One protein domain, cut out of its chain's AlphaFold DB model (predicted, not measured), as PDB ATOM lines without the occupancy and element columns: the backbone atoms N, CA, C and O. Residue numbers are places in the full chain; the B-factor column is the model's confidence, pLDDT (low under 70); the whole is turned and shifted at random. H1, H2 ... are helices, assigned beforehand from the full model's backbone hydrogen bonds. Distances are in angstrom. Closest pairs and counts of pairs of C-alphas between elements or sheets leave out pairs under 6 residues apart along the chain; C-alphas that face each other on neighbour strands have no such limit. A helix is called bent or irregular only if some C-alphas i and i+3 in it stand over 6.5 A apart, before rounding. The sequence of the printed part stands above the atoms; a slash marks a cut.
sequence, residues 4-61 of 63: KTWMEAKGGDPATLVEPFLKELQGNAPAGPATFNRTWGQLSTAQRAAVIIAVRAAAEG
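What this domain is: This is residues 4 to 61 of the 63 residues of an uncharacterized protein of Mycobacterium sp. YR708 (UniProt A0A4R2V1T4). Two long helices, H2 and H3, make a splayed helical hairpin, a narrow V that is closed where H2 begins and H3 ends and open at the other end. The short helix H1 sits at the closed end, set crosswise to H2, and the long link of residues 29 to 44 swings out to one side of the V before it reaches H3 at the open end. The printed part has 58 residues with three named helices, in the order H1, H2, H3, and no named strand; the class is all helix, with 37 residues in the helices. The whole is compact, with a radius of gyration of the C-alphas of 10.9 A, yet elongated in outline, spanning 31 by 18 by 17 A.

How they stand to each other: H2, residues 14 to 28, and H3, residues 45 to 59, form a helical hairpin. They touch with 9 pairs of C-alphas within 8 A, the closest being those of Pro 14 and Ala 59, 4.7 A apart. Their lines stand at a steep tilt of 36 degrees, only just past shallow, and they run opposite ways. H1, residues 4 to 10, touches H2, with the closest C-alphas those of Met 7 and Pro 14, 6.0 A apart, and the two lines are about perpendicular at 82 degrees. H1 and H3 only just touch, with 3 pairs of C-alphas within 8 A, and H3 does so with residues 58 to 59 alone; the closest C-alphas are those of Lys 4 and Ala 58, 6.7 A apart. These two helices run the same way at a steep tilt of 65 degrees. The helix packing is mostly crossed: of the three touching pairs, 0 are at a shallow tilt. In the backbones of H1 and H3 every O i to N i+4 pair is within hydrogen-bond range, and in H2 9 of 11 are.

Where its parts are: H2 and H3 have 15 residues each. H2 measures 20.6 A from C-alpha 14 at (9.883, -25.223, -19.296) to C-alpha 28; it is irregular, but only just, with C-alphas 16 and 19 6.8 A apart. H3 measures 21.3 A and ends at C-alpha 59, at (13.861, -23.660, -21.235). H1, with 7 residues, begins at C-alpha 4, at (11.479, -27.223, -27.356), and measures 9.8 A.

The domain as a whole: The two C-alphas farthest apart are those of Gly 12 and Ser 44, at 31.0 A, while the first and last printed C-alphas, of Lys 4 and Gly 61, are 9.4 A apart. The link from H1 to H2 is tight, with 3 residues, and the link from H2 to H3 is long, with 16. The printed part has no cut. The mean pLDDT of the printed part is 78.7, and residues 28 to 35 and residue 61 are under 70.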
ATOM      1  N   LYS A   4      12.679 -28.058 -27.311       70.44
ATOM      2  CA  LYS A   4      11.479 -27.223 -27.356       70.44
ATOM      3  C   LYS A   4      10.216 -28.025 -27.676       70.44
ATOM      4  O   LYS A   4       9.264 -27.954 -26.920       70.44
ATOM      5  N   THR A   5      10.242 -28.878 -28.701       76.12
ATOM      6  CA  THR A   5       9.085 -29.707 -29.085       76.12
ATOM      7  C   THR A   5       8.674 -30.691 -27.989       76.12
ATOM      8  O   THR A   5       7.488 -30.931 -27.792       76.12
ATOM      9  N   TRP A   6       9.636 -31.269 -27.261       79.88
ATOM     10  CA  TRP A   6       9.326 -32.143 -26.124       79.88
ATOM     11  C   TRP A   6       8.710 -31.356 -24.964       79.88
ATOM     12  O   TRP A   6       7.731 -31.802 -24.369       79.88
ATOM     13  N   MET A   7       9.254 -30.171 -24.669       80.31
ATOM     14  CA  MET A   7       8.730 -29.287 -23.624       80.31
ATOM     15  C   MET A   7       7.325 -28.774 -23.968       80.31
ATOM     16  O   MET A   7       6.434 -28.839 -23.128       80.31
ATOM     17  N   GLU A   8       7.092 -28.361 -25.216       80.62
ATOM     18  CA  GLU A   8       5.773 -27.969 -25.732       80.62
ATOM     19  C   GLU A   8       4.768 -29.125 -25.657       80.62
ATOM     20  O   GLU A   8       3.622 -28.916 -25.269       80.62
ATOM     21  N   ALA A   9       5.197 -30.355 -25.967       81.19
ATOM     22  CA  ALA A   9       4.351 -31.542 -25.869       81.19
ATOM     23  C   ALA A   9       4.005 -31.919 -24.419       81.19
ATOM     24  O   ALA A   9       2.917 -32.432 -24.163       81.19
ATOM     25  N   LYS A  10       4.917 -31.690 -23.466       80.44
ATOM     26  CA  LYS A  10       4.654 -31.892 -22.033       80.44
ATOM     27  C   LYS A  10       3.719 -30.826 -21.468       80.44
ATOM     28  O   LYS A  10       2.885 -31.159 -20.630       80.44
ATOM     29  N   GLY A  11       3.847 -29.587 -21.941       72.12
ATOM     30  CA  GLY A  11       3.120 -28.437 -21.418       72.12
ATOM     31  C   GLY A  11       3.565 -28.050 -20.001       72.12
ATOM     32  O   GLY A  11       4.087 -28.863 -19.239       72.12
ATOM     33  N   GLY A  12       3.347 -26.787 -19.639       75.56
ATOM     34  CA  GLY A  12       3.748 -26.241 -18.340       75.56
ATOM     35  C   GLY A  12       5.061 -25.463 -18.383       75.56
ATOM     36  O   GLY A  12       5.487 -25.009 -19.445       75.56
ATOM     37  N   ASP A  13       5.663 -25.262 -17.210       79.38
ATOM     38  CA  ASP A  13       6.848 -24.420 -17.066       79.38
ATOM     39  C   ASP A  13       8.104 -25.126 -17.613       79.38
ATOM     40  O   ASP A  13       8.504 -26.176 -17.095       79.38
ATOM     41  N   PRO A  14       8.756 -24.574 -18.646       76.81
ATOM     42  CA  PRO A  14       9.883 -25.223 -19.296       76.81
ATOM     43  C   PRO A  14      11.100 -25.407 -18.377       76.81
ATOM     44  O   PRO A  14      11.839 -26.377 -18.559       76.81
ATOM     45  N   ALA A  15      11.296 -24.568 -17.354       79.00
ATOM     46  CA  ALA A  15      12.391 -24.742 -16.399       79.00
ATOM     47  C   ALA A  15      12.186 -25.998 -15.535       79.00
ATOM     48  O   ALA A  15      13.141 -26.736 -15.283       79.00
ATOM     49  N   THR A  16      10.939 -26.318 -15.170       83.75
ATOM     50  CA  THR A  16      10.603 -27.577 -14.468       83.75
ATOM     51  C   THR A  16      10.769 -28.820 -15.348       83.75
ATOM     52  O   THR A  16      10.944 -29.933 -14.849       83.75
ATOM     53  N   LEU A  17      10.765 -28.636 -16.669       83.75
ATOM     54  CA  LEU A  17      10.868 -29.699 -17.662       83.75
ATOM     55  C   LEU A  17      12.323 -30.046 -18.034       83.75
ATOM     56  O   LEU A  17      12.560 -31.087 -18.647       83.75
ATOM     57  N   VAL A  18      13.307 -29.239 -17.618       84.44
ATOM     58  CA  VAL A  18      14.741 -29.460 -17.892       84.44
ATOM     59  C   VAL A  18      15.245 -30.778 -17.310       84.44
ATOM     60  O   VAL A  18      15.835 -31.587 -18.023       84.44
ATOM     61  N   GLU A  19      15.042 -31.008 -16.015       84.25
ATOM     62  CA  GLU A  19      15.519 -32.221 -15.342       84.25
ATOM     63  C   GLU A  19      14.905 -33.514 -15.902       84.25
ATOM     64  O   GLU A  19      15.670 -34.433 -16.220       84.25
ATOM     65  N   PRO A  20      13.572 -33.626 -16.089       85.50
ATOM     66  CA  PRO A  20      12.995 -34.827 -16.683       85.50
ATOM     67  C   PRO A  20      13.420 -35.012 -18.146       85.50
ATOM     68  O   PRO A  20      13.695 -36.147 -18.537       85.50
ATOM     69  N   PHE A  21      13.579 -33.932 -18.924       83.12
ATOM     70  CA  PHE A  21      14.125 -34.017 -20.281       83.12
ATOM     71  C   PHE A  21      15.550 -34.578 -20.283       83.12
ATOM     72  O   PHE A  21      15.851 -35.499 -21.037       83.12
ATOM     73  N   LEU A  22      16.431 -34.068 -19.415       83.62
ATOM     74  CA  LEU A  22      17.810 -34.546 -19.308       83.62
ATOM     75  C   LEU A  22      17.874 -36.008 -18.868       83.62
ATOM     76  O   LEU A  22      18.695 -36.756 -19.390       83.62
ATOM     77  N   LYS A  23      17.001 -36.436 -17.954       85.00
ATOM     78  CA  LYS A  23      16.917 -37.839 -17.535       85.00
ATOM     79  C   LYS A  23      16.532 -38.755 -18.698       85.00
ATOM     80  O   LYS A  23      17.142 -39.806 -18.877       85.00
ATOM     81  N   GLU A  24      15.559 -38.350 -19.508       83.00
ATOM     82  CA  GLU A  24      15.140 -39.089 -20.704       83.00
ATOM     83  C   GLU A  24      16.259 -39.106 -21.763       83.00
ATOM     84  O   GLU A  24      16.566 -40.150 -22.349       83.00
ATOM     85  N   LEU A  25      16.955 -37.973 -21.911       80.25
ATOM     86  CA  LEU A  25      18.101 -37.807 -22.799       80.25
ATOM     87  C   LEU A  25      19.263 -38.743 -22.441       80.25
ATOM     88  O   LEU A  25      19.867 -39.364 -23.315       80.25
ATOM     89  N   GLN A  26      19.543 -38.859 -21.145       81.12
ATOM     90  CA  GLN A  26      20.566 -39.733 -20.576       81.12
ATOM     91  C   GLN A  26      20.186 -41.212 -20.644       81.12
ATOM     92  O   GLN A  26      21.071 -42.058 -20.763       81.12
ATOM     93  N   GLY A  27      18.890 -41.517 -20.550       75.69
ATOM     94  CA  GLY A  27      18.377 -42.879 -20.481       75.69
ATOM     95  C   GLY A  27      18.329 -43.591 -21.828       75.69
ATOM     96  O   GLY A  27      18.727 -44.749 -21.904       75.69
ATOM     97  N   ASN A  28      17.821 -42.941 -22.884       64.81
ATOM     98  CA  ASN A  28      17.703 -43.601 -24.191       64.81
ATOM     99  C   ASN A  28      17.420 -42.658 -25.373       64.81
ATOM    100  O   ASN A  28      16.832 -43.084 -26.371       64.81
ATOM    101  N   ALA A  29      17.766 -41.367 -25.287       67.25
ATOM    102  CA  ALA A  29      17.375 -40.470 -26.368       67.25
ATOM    103  C   ALA A  29      18.123 -40.756 -27.675       67.25
ATOM    104  O   ALA A  29      19.351 -40.931 -27.681       67.25
ATOM    105  N   PRO A  30      17.392 -40.728 -28.803       63.72
ATOM    106  CA  PRO A  30      17.993 -40.841 -30.114       63.72
ATOM    107  C   PRO A  30      18.925 -39.659 -30.369       63.72
ATOM    108  O   PRO A  30      18.645 -38.520 -29.981       63.72
ATOM    109  N   ALA A  31      20.022 -39.949 -31.066       65.69
ATOM    110  CA  ALA A  31      20.943 -38.942 -31.557       65.69
ATOM    111  C   ALA A  31      20.179 -37.852 -32.324       65.69
ATOM    112  O   ALA A  31      19.376 -38.142 -33.213       65.69
ATOM    113  N   GLY A  32      20.416 -36.596 -31.965       67.19
ATOM    114  CA  GLY A  32      19.779 -35.458 -32.608       67.19
ATOM    115  C   GLY A  32      20.728 -34.275 -32.747       67.19
ATOM    116  O   GLY A  32      21.830 -34.290 -32.197       67.19
ATOM    117  N   PRO A  33      20.298 -33.210 -33.438       66.44
ATOM    118  CA  PRO A  33      21.107 -32.005 -33.599       66.44
ATOM    119  C   PRO A  33      21.488 -31.382 -32.246       66.44
ATOM    120  O   PRO A  33      22.619 -30.940 -32.071       66.44
ATOM    121  N   ALA A  34      20.599 -31.467 -31.251       64.00
ATOM    122  CA  ALA A  34      20.863 -31.042 -29.874       64.00
ATOM    123  C   ALA A  34      21.918 -31.893 -29.139       64.00
ATOM    124  O   ALA A  34      22.406 -31.483 -28.095       64.00
ATOM    125  N   THR A  35      22.289 -33.065 -29.663       68.44
ATOM    126  CA  THR A  35      23.334 -33.946 -29.117       68.44
ATOM    127  C   THR A  35      24.455 -34.188 -30.129       68.44
ATOM    128  O   THR A  35      25.077 -35.247 -30.127       68.44
ATOM    129  N   PHE A  36      24.731 -33.230 -31.023       72.38
ATOM    130  CA  PHE A  36      25.782 -33.348 -32.046       72.38
ATOM    131  C   PHE A  36      25.636 -34.592 -32.946       72.38
ATOM    132  O   PHE A  36      26.638 -35.174 -33.363       72.38
ATOM    133  N   ASN A  37      24.402 -35.042 -33.210       73.56
ATOM    134  CA  ASN A  37      24.101 -36.300 -33.906       73.56
ATOM    135  C   ASN A  37      24.766 -37.539 -33.277       73.56
ATOM    136  O   ASN A  37      25.012 -38.536 -33.953       73.56
ATOM    137  N   ARG A  38      25.027 -37.502 -31.968       77.44
ATOM    138  CA  ARG A  38      25.548 -38.625 -31.182       77.44
ATOM    139  C   ARG A  38      24.575 -38.994 -30.073       77.44
ATOM    140  O   ARG A  38      23.805 -38.154 -29.603       77.44
ATOM    141  N   THR A  39      24.596 -40.252 -29.649       80.94
ATOM    142  CA  THR A  39      23.853 -40.662 -28.450       80.94
ATOM    143  C   THR A  39      24.540 -40.104 -27.207       80.94
ATOM    144  O   THR A  39      25.744 -39.842 -27.216       80.94
ATOM    145  N   TRP A  40      23.801 -39.932 -26.110       80.62
ATOM    146  CA  TRP A  40      24.358 -39.376 -24.870       80.62
ATOM    147  C   TRP A  40      25.609 -40.126 -24.371       80.62
ATOM    148  O   TRP A  40      26.584 -39.518 -23.912       80.62
ATOM    149  N   GLY A  41      25.617 -41.454 -24.531       80.38
ATOM    150  CA  GLY A  41      26.754 -42.311 -24.193       80.38
ATOM    151  C   GLY A  41      28.028 -41.994 -24.986       80.38
ATOM    152  O   GLY A  41      29.120 -42.137 -24.447       80.38
ATOM    153  N   GLN A  42      27.899 -41.490 -26.215       82.12
ATOM    154  CA  GLN A  42      29.013 -41.152 -27.110       82.12
ATOM    155  C   GLN A  42      29.529 -39.714 -26.943       82.12
ATOM    156  O   GLN A  42      30.524 -39.342 -27.566       82.12
ATOM    157  N   LEU A  43      28.856 -38.887 -26.137       82.25
ATOM    158  CA  LEU A  43      29.287 -37.518 -25.870       82.25
ATOM    159  C   LEU A  43      30.437 -37.483 -24.863       82.25
ATOM    160  O   LEU A  43      30.390 -38.135 -23.818       82.25
ATOM    161  N   SER A  44      31.431 -36.645 -25.150       85.44
ATOM    162  CA  SER A  44      32.458 -36.254 -24.178       85.44
ATOM    163  C   SER A  44      31.855 -35.437 -23.027       85.44
ATOM    164  O   SER A  44      30.790 -34.832 -23.170       85.44
ATOM    165  N   THR A  45      32.555 -35.354 -21.894       85.25
ATOM    166  CA  THR A  45      32.113 -34.565 -20.729       85.25
ATOM    167  C   THR A  45      31.813 -33.109 -21.094       85.25
ATOM    168  O   THR A  45      30.787 -32.573 -20.679       85.25
ATOM    169  N   ALA A  46      32.649 -32.494 -21.938       85.44
ATOM    170  CA  ALA A  46      32.442 -31.127 -22.415       85.44
ATOM    171  C   ALA A  46      31.171 -30.993 -23.269       85.44
ATOM    172  O   ALA A  46      30.398 -30.054 -23.093       85.44
ATOM    173  N   GLN A  47      30.905 -31.960 -24.152       84.62
ATOM    174  CA  GLN A  47      29.682 -31.958 -24.954       84.62
ATOM    175  C   GLN A  47      28.439 -32.161 -24.090       84.62
ATOM    176  O   GLN A  47      27.459 -31.456 -24.283       84.62
ATOM    177  N   ARG A  48      28.475 -33.066 -23.105       85.12
ATOM    178  CA  ARG A  48      27.358 -33.259 -22.166       85.12
ATOM    179  C   ARG A  48      27.033 -31.970 -21.411       85.12
ATOM    180  O   ARG A  48      25.864 -31.616 -21.309       85.12
ATOM    181  N   ALA A  49      28.053 -31.246 -20.946       87.19
ATOM    182  CA  ALA A  49      27.873 -29.947 -20.302       87.19
ATOM    183  C   ALA A  49      27.238 -28.917 -21.252       87.19
ATOM    184  O   ALA A  49      26.268 -28.262 -20.874       87.19
ATOM    185  N   ALA A  50      27.714 -28.831 -22.498       85.25
ATOM    186  CA  ALA A  50      27.138 -27.943 -23.508       85.25
ATOM    187  C   ALA A  50      25.656 -28.251 -23.779       85.25
ATOM    188  O   ALA A  50      24.846 -27.331 -23.848       85.25
ATOM    189  N   VAL A  51      25.279 -29.532 -23.860       83.56
ATOM    190  CA  VAL A  51      23.874 -29.936 -24.028       83.56
ATOM    191  C   VAL A  51      23.028 -29.530 -22.821       83.56
ATOM    192  O   VAL A  51      21.940 -28.998 -23.002       83.56
ATOM    193  N   ILE A  52      23.515 -29.721 -21.590       84.81
ATOM    194  CA  ILE A  52      22.785 -29.315 -20.375       84.81
ATOM    195  C   ILE A  52      22.529 -27.806 -20.365       84.81
ATOM    196  O   ILE A  52      21.418 -27.376 -20.057       84.81
ATOM    197  N   ILE A  53      23.540 -27.009 -20.716       85.62
ATOM    198  CA  ILE A  53      23.424 -25.549 -20.792       85.62
ATOM    199  C   ILE A  53      22.442 -25.154 -21.898       85.62
ATOM    200  O   ILE A  53      21.570 -24.330 -21.654       85.62
ATOM    201  N   ALA A  54      22.522 -25.778 -23.075       82.94
ATOM    202  CA  ALA A  54      21.608 -25.509 -24.183       82.94
ATOM    203  C   ALA A  54      20.150 -25.857 -23.841       82.94
ATOM    204  O   ALA A  54      19.244 -25.110 -24.191       82.94
ATOM    205  N   VAL A  55      19.913 -26.959 -23.121       81.62
ATOM    206  CA  VAL A  55      18.570 -27.347 -22.657       81.62
ATOM    207  C   VAL A  55      18.026 -26.342 -21.642       81.62
ATOM    208  O   VAL A  55      16.855 -25.984 -21.726       81.62
ATOM    209  N   ARG A  56      18.860 -25.869 -20.707       83.00
ATOM    210  CA  ARG A  56      18.479 -24.814 -19.754       83.00
ATOM    211  C   ARG A  56      18.180 -23.497 -20.465       83.00
ATOM    212  O   ARG A  56      17.123 -22.932 -20.242       83.00
ATOM    213  N   ALA A  57      19.046 -23.080 -21.386       82.56
ATOM    214  CA  ALA A  57      18.834 -21.879 -22.186       82.56
ATOM    215  C   ALA A  57      17.532 -21.960 -22.998       82.56
ATOM    216  O   ALA A  57      16.734 -21.032 -22.956       82.56
ATOM    217  N   ALA A  58      17.267 -23.090 -23.661       76.81
ATOM    218  CA  ALA A  58      16.018 -23.313 -24.388       76.81
ATOM    219  C   ALA A  58      14.787 -23.279 -23.468       76.81
ATOM    220  O   ALA A  58      13.720 -22.834 -23.891       76.81
ATOM    221  N   ALA A  59      14.928 -23.732 -22.219       77.81
ATOM    222  CA  ALA A  59      13.861 -23.660 -21.235       77.81
ATOM    223  C   ALA A  59      13.603 -22.231 -20.735       77.81
ATOM    224  O   ALA A  59      12.457 -21.847 -20.543       77.81
ATOM    225  N   GLU A  60      14.645 -21.421 -20.575       77.94
ATOM    226  CA  GLU A  60      14.538 -20.019 -20.152       77.94
ATOM    227  C   GLU A  60      14.089 -19.073 -21.286       77.94
ATOM    228  O   GLU A  60      14.008 -17.862 -21.091       77.94
ATOM    229  N   GLY A  61      13.772 -19.601 -22.474       65.56
ATOM    230  CA  GLY A  61      13.376 -18.805 -23.641       65.56
ATOM    231  C   GLY A  61      14.555 -18.215 -24.422       65.56
ATOM    232  O   GLY A  61      14.370 -17.306 -25.230       65.56
TER     233      GLY A  61